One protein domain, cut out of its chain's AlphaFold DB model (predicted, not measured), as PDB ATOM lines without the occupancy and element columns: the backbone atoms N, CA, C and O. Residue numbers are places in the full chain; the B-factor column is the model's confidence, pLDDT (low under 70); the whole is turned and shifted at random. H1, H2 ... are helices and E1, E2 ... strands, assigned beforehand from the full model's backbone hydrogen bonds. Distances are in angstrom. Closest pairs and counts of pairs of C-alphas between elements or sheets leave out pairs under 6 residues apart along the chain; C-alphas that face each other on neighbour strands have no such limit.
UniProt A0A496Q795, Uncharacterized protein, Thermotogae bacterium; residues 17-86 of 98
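What this domain is: This is residues 17 to 86 of the 98 residues of an uncharacterized protein of Thermotogae bacterium (UniProt A0A496Q795). Two long helices, H1 and H3, cross as an X near their middles, and the first part of H3 reaches across to the shorter helix H2. A small hairpin of two strands, E1 and E2, lies beside the first half of H1, with E2 the nearer strand. The printed part has 70 residues, with three named helices and two named strands in the order H1, H2, E1, E2, H3; the sheet E1 - E2 is antiparallel and the class is mostly helix. The whole is compact, with a radius of gyration of the C-alphas of 12.3 A, and spans 35 by 29 by 18 A.

Where its parts are: H1, residues 17 to 31, is 21.1 A long and begins at C-alpha 17 at (-40.316, -4.950, -56.866). H2 is residues 41 to 49, E1 residues 51 to 54 and E2 residues 60 to 63, with lengths of 12.1 A, 10.1 A and 9.7 A. H3, residues 71 to 85, is 20.8 A long and ends at C-alpha 85 at (-48.624, -7.580, -43.332).

How they stand to each other: H1 touches H3 with residues 22 to 26 alone, about perpendicular at 83 degrees; the closest C-alphas are those of Met 22 and Ala 77, 5.5 A apart. H3 touches H2 with residues 72 to 73 alone, about perpendicular at 86 degrees; the closest C-alphas, of Thr 43 and Arg 72, are 6.0 A apart. H1 and H2 are apart. In the hairpin E1 and E2, N 53 and O 61 are within hydrogen-bond range at 2.9 A. The closest C-alphas of H1 and E2, of Met 20 and Ile 60, are 6.3 A apart. Every O i to N i+4 pair is within hydrogen-bond range in H1, H2 and H3.

The domain as a whole: The C-alphas farthest apart, of Pro 38 and Lys 56, are 37.0 A apart. The printed part has no cut and no long link. The mean pLDDT of the printed part is 82.0; residues 52 to 56, 58 to 59, 61 and 63 to 67 are under 70.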
ATOM      1  N   ALA A  17     -39.241  -5.761 -57.433       85.44
ATOM      2  CA  ALA A  17     -40.316  -4.950 -56.866       85.44
ATOM      3  C   ALA A  17     -40.501  -5.215 -55.365       85.44
ATOM      4  O   ALA A  17     -40.514  -4.271 -54.582       85.44
ATOM      5  N   THR A  18     -40.561  -6.488 -54.962       87.00
ATOM      6  CA  THR A  18     -40.717  -6.865 -53.548       87.00
ATOM      7  C   THR A  18     -39.487  -6.496 -52.721       87.00
ATOM      8  O   THR A  18     -39.629  -5.995 -51.613       87.00
ATOM      9  N   LYS A  19     -38.273  -6.647 -53.270       86.88
ATOM     10  CA  LYS A  19     -37.037  -6.147 -52.641       86.88
ATOM     11  C   LYS A  19     -37.102  -4.642 -52.380       86.88
ATOM     12  O   LYS A  19     -36.763  -4.192 -51.291       86.88
ATOM     13  N   MET A  20     -37.559  -3.878 -53.372       87.00
ATOM     14  CA  MET A  20     -37.701  -2.430 -53.252       87.00
ATOM     15  C   MET A  20     -38.717  -2.044 -52.176       87.00
ATOM     16  O   MET A  20     -38.420  -1.190 -51.347       87.00
ATOM     17  N   GLU A  21     -39.881  -2.689 -52.171       88.88
ATOM     18  CA  GLU A  21     -40.934  -2.468 -51.180       88.88
ATOM     19  C   GLU A  21     -40.452  -2.767 -49.753       88.88
ATOM     20  O   GLU A  21     -40.565  -1.911 -48.877       88.88
ATOM     21  N   MET A  22     -39.841  -3.937 -49.528       90.12
ATOM     22  CA  MET A  22     -39.341  -4.341 -48.208       90.12
ATOM     23  C   MET A  22     -38.263  -3.388 -47.680       90.12
ATOM     24  O   MET A  22     -38.329  -2.946 -46.532       90.12
ATOM     25  N   ALA A  23     -37.292  -3.019 -48.518       87.94
ATOM     26  CA  ALA A  23     -36.222  -2.112 -48.117       87.94
ATOM     27  C   ALA A  23     -36.737  -0.680 -47.863       87.94
ATOM     28  O   ALA A  23     -36.306  -0.016 -46.916       87.94
ATOM     29  N   GLN A  24     -37.700  -0.200 -48.660       88.62
ATOM     30  CA  GLN A  24     -38.353   1.092 -48.426       88.62
ATOM     31  C   GLN A  24     -39.134   1.107 -47.110       88.62
ATOM     32  O   GLN A  24     -38.985   2.055 -46.335       88.62
ATOM     33  N   LEU A  25     -39.915   0.057 -46.842       90.88
ATOM     34  CA  LEU A  25     -40.664  -0.097 -45.598       90.88
ATOM     35  C   LEU A  25     -39.721  -0.106 -44.391       90.88
ATOM     36  O   LEU A  25     -39.926   0.650 -43.442       90.88
ATOM     37  N   MET A  26     -38.648  -0.898 -44.447       90.75
ATOM     38  CA  MET A  26     -37.644  -0.937 -43.385       90.75
ATOM     39  C   MET A  26     -37.055   0.452 -43.112       90.75
ATOM     40  O   MET A  26     -37.060   0.917 -41.970       90.75
ATOM     41  N   LYS A  27     -36.613   1.157 -44.160       87.81
ATOM     42  CA  LYS A  27     -36.064   2.513 -44.032       87.81
ATOM     43  C   LYS A  27     -37.085   3.492 -43.452       87.81
ATOM     44  O   LYS A  27     -36.715   4.371 -42.675       87.81
ATOM     45  N   GLN A  28     -38.359   3.357 -43.811       90.69
ATOM     46  CA  GLN A  28     -39.430   4.172 -43.248       90.69
ATOM     47  C   GLN A  28     -39.594   3.925 -41.743       90.69
ATOM     48  O   GLN A  28     -39.563   4.886 -40.977       90.69
ATOM     49  N   ARG A  29     -39.677   2.664 -41.301       90.31
ATOM     50  CA  ARG A  29     -39.827   2.313 -39.875       90.31
ATOM     51  C   ARG A  29     -38.622   2.739 -39.035       90.31
ATOM     52  O   ARG A  29     -38.791   3.193 -37.904       90.31
ATOM     53  N   MET A  30     -37.417   2.684 -39.607       89.38
ATOM     54  CA  MET A  30     -36.206   3.246 -38.993       89.38
ATOM     55  C   MET A  30     -36.290   4.770 -38.834       89.38
ATOM     56  O   MET A  30     -35.955   5.293 -37.775       89.38
ATOM     57  N   ARG A  31     -36.777   5.496 -39.851       89.00
ATOM     58  CA  ARG A  31     -36.952   6.961 -39.789       89.00
ATOM     59  C   ARG A  31     -38.032   7.398 -38.805       89.00
ATOM     60  O   ARG A  31     -37.896   8.453 -38.196       89.00
ATOM     61  N   GLU A  32     -39.095   6.615 -38.677       92.69
ATOM     62  CA  GLU A  32     -40.185   6.849 -37.723       92.69
ATOM     63  C   GLU A  32     -39.774   6.520 -36.278       92.69
ATOM     64  O   GLU A  32     -40.505   6.847 -35.348       92.69
ATOM     65  N   GLY A  33     -38.608   5.893 -36.071       90.19
ATOM     66  CA  GLY A  33     -38.143   5.472 -34.751       90.19
ATOM     67  C   GLY A  33     -38.936   4.298 -34.171       90.19
ATOM     68  O   GLY A  33     -38.879   4.069 -32.969       90.19
ATOM     69  N   LEU A  34     -39.677   3.567 -35.010       89.31
ATOM     70  CA  LEU A  34     -40.468   2.396 -34.613       89.31
ATOM     71  C   LEU A  34     -39.643   1.104 -34.609       89.31
ATOM     72  O   LEU A  34     -40.074   0.085 -34.074       89.31
ATOM     73  N   PHE A  35     -38.462   1.135 -35.225       88.38
ATOM     74  CA  PHE A  35     -37.542   0.013 -35.260       88.38
ATOM     75  C   PHE A  35     -36.558   0.060 -34.084       88.38
ATOM     76  O   PHE A  35     -35.824   1.034 -33.912       88.38
ATOM     77  N   HIS A  36     -36.497  -1.035 -33.326       87.94
ATOM     78  CA  HIS A  36     -35.515  -1.246 -32.269       87.94
ATOM     79  C   HIS A  36     -34.823  -2.592 -32.466       87.94
ATOM     80  O   HIS A  36     -35.478  -3.613 -32.663       87.94
ATOM     81  N   MET A  37     -33.499  -2.597 -32.348       86.81
ATOM     82  CA  MET A  37     -32.692  -3.811 -32.334       86.81
ATOM     83  C   MET A  37     -31.646  -3.727 -31.222       86.81
ATOM     84  O   MET A  37     -31.220  -2.622 -30.869       86.81
ATOM     85  N   PRO A  38     -31.219  -4.871 -30.659       88.19
ATOM     86  CA  PRO A  38     -30.033  -4.897 -29.818       88.19
ATOM     87  C   PRO A  38     -28.814  -4.432 -30.618       88.19
ATOM     88  O   PRO A  38     -28.784  -4.528 -31.846       88.19
ATOM     89  N   PHE A  39     -27.797  -3.941 -29.915       87.25
ATOM     90  CA  PHE A  39     -26.535  -3.599 -30.556       87.25
ATOM     91  C   PHE A  39     -25.878  -4.873 -31.096       87.25
ATOM     92  O   PHE A  39     -25.374  -5.689 -30.325       87.25
ATOM     93  N   ASP A  40     -25.890  -5.020 -32.418       89.88
ATOM     94  CA  ASP A  40     -25.163  -6.054 -33.141       89.88
ATOM     95  C   ASP A  40     -24.322  -5.403 -34.236       89.88
ATOM     96  O   ASP A  40     -24.850  -4.783 -35.162       89.88
ATOM     97  N   ARG A  41     -23.002  -5.528 -34.113       88.00
ATOM     98  CA  ARG A  41     -22.059  -4.846 -34.999       88.00
ATOM     99  C   ARG A  41     -22.158  -5.357 -36.432       88.00
ATOM    100  O   ARG A  41     -22.125  -4.554 -37.350       88.00
ATOM    101  N   GLU A  42     -22.302  -6.662 -36.614       85.88
ATOM    102  CA  GLU A  42     -22.315  -7.276 -37.943       85.88
ATOM    103  C   GLU A  42     -23.567  -6.860 -38.728       85.88
ATOM    104  O   GLU A  42     -23.461  -6.443 -39.877       85.88
ATOM    105  N   THR A  43     -24.742  -6.863 -38.087       84.50
ATOM    106  CA  THR A  43     -25.978  -6.358 -38.711       84.50
ATOM    107  C   THR A  43     -25.900  -4.856 -39.012       84.50
ATOM    108  O   THR A  43     -26.375  -4.411 -40.054       84.50
ATOM    109  N   LEU A  44     -25.292  -4.058 -38.126       85.44
ATOM    110  CA  LEU A  44     -25.086  -2.626 -38.369       85.44
ATOM    111  C   LEU A  44     -24.107  -2.363 -39.519       85.44
ATOM    112  O   LEU A  44     -24.318  -1.427 -40.286       85.44
ATOM    113  N   ASP A  45     -23.051  -3.165 -39.645       85.69
ATOM    114  CA  ASP A  45     -22.093  -3.054 -40.743       85.69
ATOM    115  C   ASP A  45     -22.789  -3.366 -42.083       85.69
ATOM    116  O   ASP A  45     -22.672  -2.567 -43.011       85.69
ATOM    117  N   GLU A  46     -23.607  -4.426 -42.168       83.88
ATOM    118  CA  GLU A  46     -24.417  -4.726 -43.366       83.88
ATOM    119  C   GLU A  46     -25.396  -3.585 -43.711       83.88
ATOM    120  O   GLU A  46     -25.448  -3.129 -44.853       83.88
ATOM    121  N   LEU A  47     -26.106  -3.044 -42.713       83.25
ATOM    122  CA  LEU A  47     -27.040  -1.922 -42.897       83.25
ATOM    123  C   LEU A  47     -26.365  -0.634 -43.390       83.25
ATOM    124  O   LEU A  47     -26.971   0.130 -44.139       83.25
ATOM    125  N   ASN A  48     -25.134  -0.363 -42.951       81.56
ATOM    126  CA  ASN A  48     -24.398   0.846 -43.334       81.56
ATOM    127  C   ASN A  48     -23.688   0.712 -44.686       81.56
ATOM    128  O   ASN A  48     -23.411   1.719 -45.340       81.56
ATOM    129  N   VAL A  49     -23.352  -0.514 -45.085       79.44
ATOM    130  CA  VAL A  49     -22.665  -0.812 -46.346       79.44
ATOM    131  C   VAL A  49     -23.623  -0.797 -47.536       79.44
ATOM    132  O   VAL A  49     -23.180  -0.553 -48.664       79.44
ATOM    133  N   GLU A  50     -24.915  -1.032 -47.301       72.38
ATOM    134  CA  GLU A  50     -25.909  -1.097 -48.365       72.38
ATOM    135  C   GLU A  50     -25.935   0.190 -49.212       72.38
ATOM    136  O   GLU A  50     -26.110   1.311 -48.719       72.38
ATOM    137  N   LYS A  51     -25.797   0.022 -50.531       70.38
ATOM    138  CA  LYS A  51     -25.922   1.108 -51.504       70.38
ATOM    139  C   LYS A  51     -27.247   0.983 -52.236       70.38
ATOM    140  O   LYS A  51     -27.607  -0.080 -52.738       70.38
ATOM    141  N   TYR A  52     -27.954   2.101 -52.350       69.69
ATOM    142  CA  TYR A  52     -29.131   2.204 -53.200       69.69
ATOM    143  C   TYR A  52     -28.808   3.064 -54.420       69.69
ATOM    144  O   TYR A  52     -28.364   4.206 -54.302       69.69
ATOM    145  N   GLU A  53     -29.055   2.518 -55.603       66.81
ATOM    146  CA  GLU A  53     -28.930   3.239 -56.864       66.81
ATOM    147  C   GLU A  53     -30.308   3.470 -57.479       66.81
ATOM    148  O   GLU A  53     -31.158   2.576 -57.552       66.81
ATOM    149  N   PHE A  54     -30.527   4.692 -57.961       62.16
ATOM    150  CA  PHE A  54     -31.684   5.003 -58.785       62.16
ATOM    151  C   PHE A  54     -31.404   4.567 -60.218       62.16
ATOM    152  O   PHE A  54     -30.531   5.106 -60.899       62.16
ATOM    153  N   THR A  55     -32.174   3.598 -60.701       66.12
ATOM    154  CA  THR A  55     -32.133   3.224 -62.115       66.12
ATOM    155  C   THR A  55     -32.741   4.334 -62.965       66.12
ATOM    156  O   THR A  55     -33.625   5.072 -62.524       66.12
ATOM    157  N   LYS A  56     -32.330   4.410 -64.236       64.25
ATOM    158  CA  LYS A  56     -32.886   5.359 -65.221       64.25
ATOM    159  C   LYS A  56     -34.404   5.226 -65.412       64.25
ATOM    160  O   LYS A  56     -35.037   6.132 -65.937       64.25
ATOM    161  N   THR A  57     -34.986   4.108 -64.979       71.12
ATOM    162  CA  THR A  57     -36.425   3.816 -65.017       71.12
ATOM    163  C   THR A  57     -37.163   4.272 -63.747       71.12
ATOM    164  O   THR A  57     -38.345   3.983 -63.599       71.12
ATOM    165  N   GLY A  58     -36.479   4.938 -62.808       63.69
ATOM    166  CA  GLY A  58     -37.045   5.407 -61.537       63.69
ATOM    167  C   GLY A  58     -37.183   4.327 -60.460       63.69
ATOM    168  O   GLY A  58     -37.710   4.605 -59.387       63.69
ATOM    169  N   LYS A  59     -36.710   3.100 -60.713       66.94
ATOM    170  CA  LYS A  59     -36.715   2.012 -59.725       66.94
ATOM    171  C   LYS A  59     -35.456   2.060 -58.873       66.94
ATOM    172  O   LYS A  59     -34.369   2.286 -59.409       66.94
ATOM    173  N   ILE A  60     -35.593   1.805 -57.578       73.12
ATOM    174  CA  ILE A  60     -34.452   1.687 -56.671       73.12
ATOM    175  C   ILE A  60     -33.910   0.264 -56.772       73.12
ATOM    176  O   ILE A  60     -34.663  -0.701 -56.641       73.12
ATOM    177  N   THR A  61     -32.611   0.142 -57.028       69.19
ATOM    178  CA  THR A  61     -31.905  -1.139 -56.948       69.19
ATOM    179  C   THR A  61     -30.949  -1.080 -55.775       69.19
ATOM    180  O   THR A  61     -30.192  -0.121 -55.641       69.19
ATOM    181  N   PHE A  62     -31.016  -2.094 -54.927       71.00
ATOM    182  CA  PHE A  62     -30.114  -2.261 -53.800       71.00
ATOM    183  C   PHE A  62     -28.971  -3.167 -54.241       71.00
ATOM    184  O   PHE A  62     -29.217  -4.248 -54.788       71.00
ATOM    185  N   SER A  63     -27.739  -2.698 -54.076       67.75
ATOM    186  CA  SER A  63     -26.532  -3.446 -54.404       67.75
ATOM    187  C   SER A  63     -25.582  -3.447 -53.215       67.75
ATOM    188  O   SER A  63     -25.379  -2.436 -52.538       67.75
ATOM    189  N   HIS A  64     -24.996  -4.613 -52.970       68.44
ATOM    190  CA  HIS A  64     -23.958  -4.793 -51.970       68.44
ATOM    191  C   HIS A  64     -22.595  -4.789 -52.678       68.44
ATOM    192  O   HIS A  64     -22.473  -5.384 -53.755       68.44
ATOM    193  N   PRO A  65     -21.577  -4.086 -52.147       68.75
ATOM    194  CA  PRO A  65     -20.218  -4.153 -52.673       68.75
ATOM    195  C   PRO A  65     -19.692  -5.592 -52.708       68.75
ATOM    196  O   PRO A  65     -20.041  -6.407 -51.851       68.75
ATOM    197  N   GLU A  66     -18.819  -5.899 -53.671       64.12
ATOM    198  CA  GLU A  66     -18.183  -7.218 -53.751       64.12
ATOM    199  C   GLU A  66     -17.477  -7.575 -52.433       64.12
ATOM    200  O   GLU A  66     -16.699  -6.784 -51.897       64.12
ATOM    201  N   GLY A  67     -17.757  -8.777 -51.917       68.69
ATOM    202  CA  GLY A  67     -17.174  -9.292 -50.673       68.69
ATOM    203  C   GLY A  67     -17.967  -8.984 -49.398       68.69
ATOM    204  O   GLY A  67     -17.441  -9.202 -48.310       68.69
ATOM    205  N   THR A  68     -19.202  -8.488 -49.512       71.31
ATOM    206  CA  THR A  68     -20.081  -8.204 -48.364       71.31
ATOM    207  C   THR A  68     -21.318  -9.104 -48.373       71.31
ATOM    208  O   THR A  68     -21.713  -9.607 -49.425       71.31
ATOM    209  N   HIS A  69     -21.883  -9.358 -47.191       78.00
ATOM    210  CA  HIS A  69     -23.076 -10.187 -47.010       78.00
ATOM    211  C   HIS A  69     -24.332  -9.310 -46.964       78.00
ATOM    212  O   HIS A  69     -24.275  -8.188 -46.467       78.00
ATOM    213  N   ASP A  70     -25.449  -9.825 -47.482       78.00
ATOM    214  CA  ASP A  70     -26.763  -9.166 -47.449       78.00
ATOM    215  C   ASP A  70     -27.838 -10.002 -46.735       78.00
ATOM    216  O   ASP A  70     -29.013  -9.628 -46.688       78.00
ATOM    217  N   ASP A  71     -27.454 -11.138 -46.154       85.19
ATOM    218  CA  ASP A  71     -28.388 -12.084 -45.554       85.19
ATOM    219  C   ASP A  71     -29.085 -11.503 -44.313       85.19
ATOM    220  O   ASP A  71     -30.296 -11.685 -44.148       85.19
ATOM    221  N   ARG A  72     -28.370 -10.772 -43.438       87.44
ATOM    222  CA  ARG A  72     -28.986 -10.189 -42.228       87.44
ATOM    223  C   ARG A  72     -29.837  -8.993 -42.590       87.44
ATOM    224  O   ARG A  72     -30.916  -8.823 -42.022       87.44
ATOM    225  N   PHE A  73     -29.383  -8.213 -43.566       87.50
ATOM    226  CA  PHE A  73     -30.168  -7.139 -44.152       87.50
ATOM    227  C   PHE A  73     -31.537  -7.646 -44.630       87.50
ATOM    228  O   PHE A  73     -32.581  -7.139 -44.206       87.50
ATOM    229  N   TRP A  74     -31.558  -8.692 -45.465       88.44
ATOM    230  CA  TRP A  74     -32.811  -9.240 -45.987       88.44
ATOM    231  C   TRP A  74     -33.641  -9.946 -44.919       88.44
ATOM    232  O   TRP A  74     -34.868  -9.837 -44.952       88.44
ATOM    233  N   ALA A  75     -33.011 -10.616 -43.952       89.44
ATOM    234  CA  ALA A  75     -33.716 -11.197 -42.813       89.44
ATOM    235  C   ALA A  75     -34.449 -10.121 -41.995       89.44
ATOM    236  O   ALA A  75     -35.604 -10.311 -41.605       89.44
ATOM    237  N   LEU A  76     -33.812  -8.967 -41.786       90.19
ATOM    238  CA  LEU A  76     -34.402  -7.842 -41.070       90.19
ATOM    239  C   LEU A  76     -35.553  -7.201 -41.847       90.19
ATOM    240  O   LEU A  76     -36.630  -6.974 -41.293       90.19
ATOM    241  N   ALA A  77     -35.343  -6.948 -43.139       90.56
ATOM    242  CA  ALA A  77     -36.368  -6.391 -44.011       90.56
ATOM    243  C   ALA A  77     -37.605  -7.304 -44.070       90.56
ATOM    244  O   ALA A  77     -38.737  -6.823 -43.996       90.56
ATOM    245  N   LEU A  78     -37.394  -8.625 -44.123       90.31
ATOM    246  CA  LEU A  78     -38.461  -9.623 -44.085       90.31
ATOM    247  C   LEU A  78     -39.208  -9.616 -42.746       90.31
ATOM    248  O   LEU A  78     -40.436  -9.682 -42.738       90.31
ATOM    249  N   ALA A  79     -38.491  -9.506 -41.624       89.31
ATOM    250  CA  ALA A  79     -39.100  -9.442 -40.299       89.31
ATOM    251  C   ALA A  79     -40.014  -8.215 -40.159       89.31
ATOM    252  O   ALA A  79     -41.158  -8.343 -39.729       89.31
ATOM    253  N   ILE A  80     -39.552  -7.039 -40.594       90.50
ATOM    254  CA  ILE A  80     -40.358  -5.811 -40.572       90.50
ATOM    255  C   ILE A  80     -41.567  -5.942 -41.508       90.50
ATOM    256  O   ILE A  80     -42.688  -5.598 -41.136       90.50
ATOM    257  N   TYR A  81     -41.374  -6.498 -42.702       90.75
ATOM    258  CA  TYR A  81     -42.463  -6.726 -43.649       90.75
ATOM    259  C   TYR A  81     -43.536  -7.684 -43.108       90.75
ATOM    260  O   TYR A  81     -44.734  -7.438 -43.266       90.75
ATOM    261  N   ALA A  82     -43.136  -8.749 -42.410       87.81
ATOM    262  CA  ALA A  82     -44.072  -9.647 -41.741       87.81
ATOM    263  C   ALA A  82     -44.909  -8.902 -40.686       87.81
ATOM    264  O   ALA A  82     -46.128  -9.049 -40.670       87.81
ATOM    265  N   THR A  83     -44.293  -8.027 -39.881       86.50
ATOM    266  CA  THR A  83     -45.023  -7.265 -38.848       86.50
ATOM    267  C   THR A  83     -46.068  -6.294 -39.397       86.50
ATOM    268  O   THR A  83     -47.041  -6.010 -38.710       86.50
ATOM    269  N   GLU A  84     -45.889  -5.796 -40.622       85.75
ATOM    270  CA  GLU A  84     -46.842  -4.881 -41.258       85.75
ATOM    271  C   GLU A  84     -47.971  -5.625 -41.984       85.75
ATOM    272  O   GLU A  84     -49.097  -5.139 -42.080       85.75
ATOM    273  N   THR A  85     -47.665  -6.803 -42.533       81.81
ATOM    274  CA  THR A  85     -48.624  -7.580 -43.332       81.81
ATOM    275  C   THR A  85     -49.481  -8.524 -42.501       81.81
ATOM    276  O   THR A  85     -50.560  -8.916 -42.956       81.81
ATOM    277  N   GLU A  86     -49.028  -8.905 -41.309       76.75
ATOM    278  CA  GLU A  86     -49.798  -9.748 -40.406       76.75
ATOM    279  C   GLU A  86     -50.696  -8.905 -39.491       76.75
ATOM    280  O   GLU A  86     -50.281  -7.858 -38.989       76.75
TER     281      GLU A  86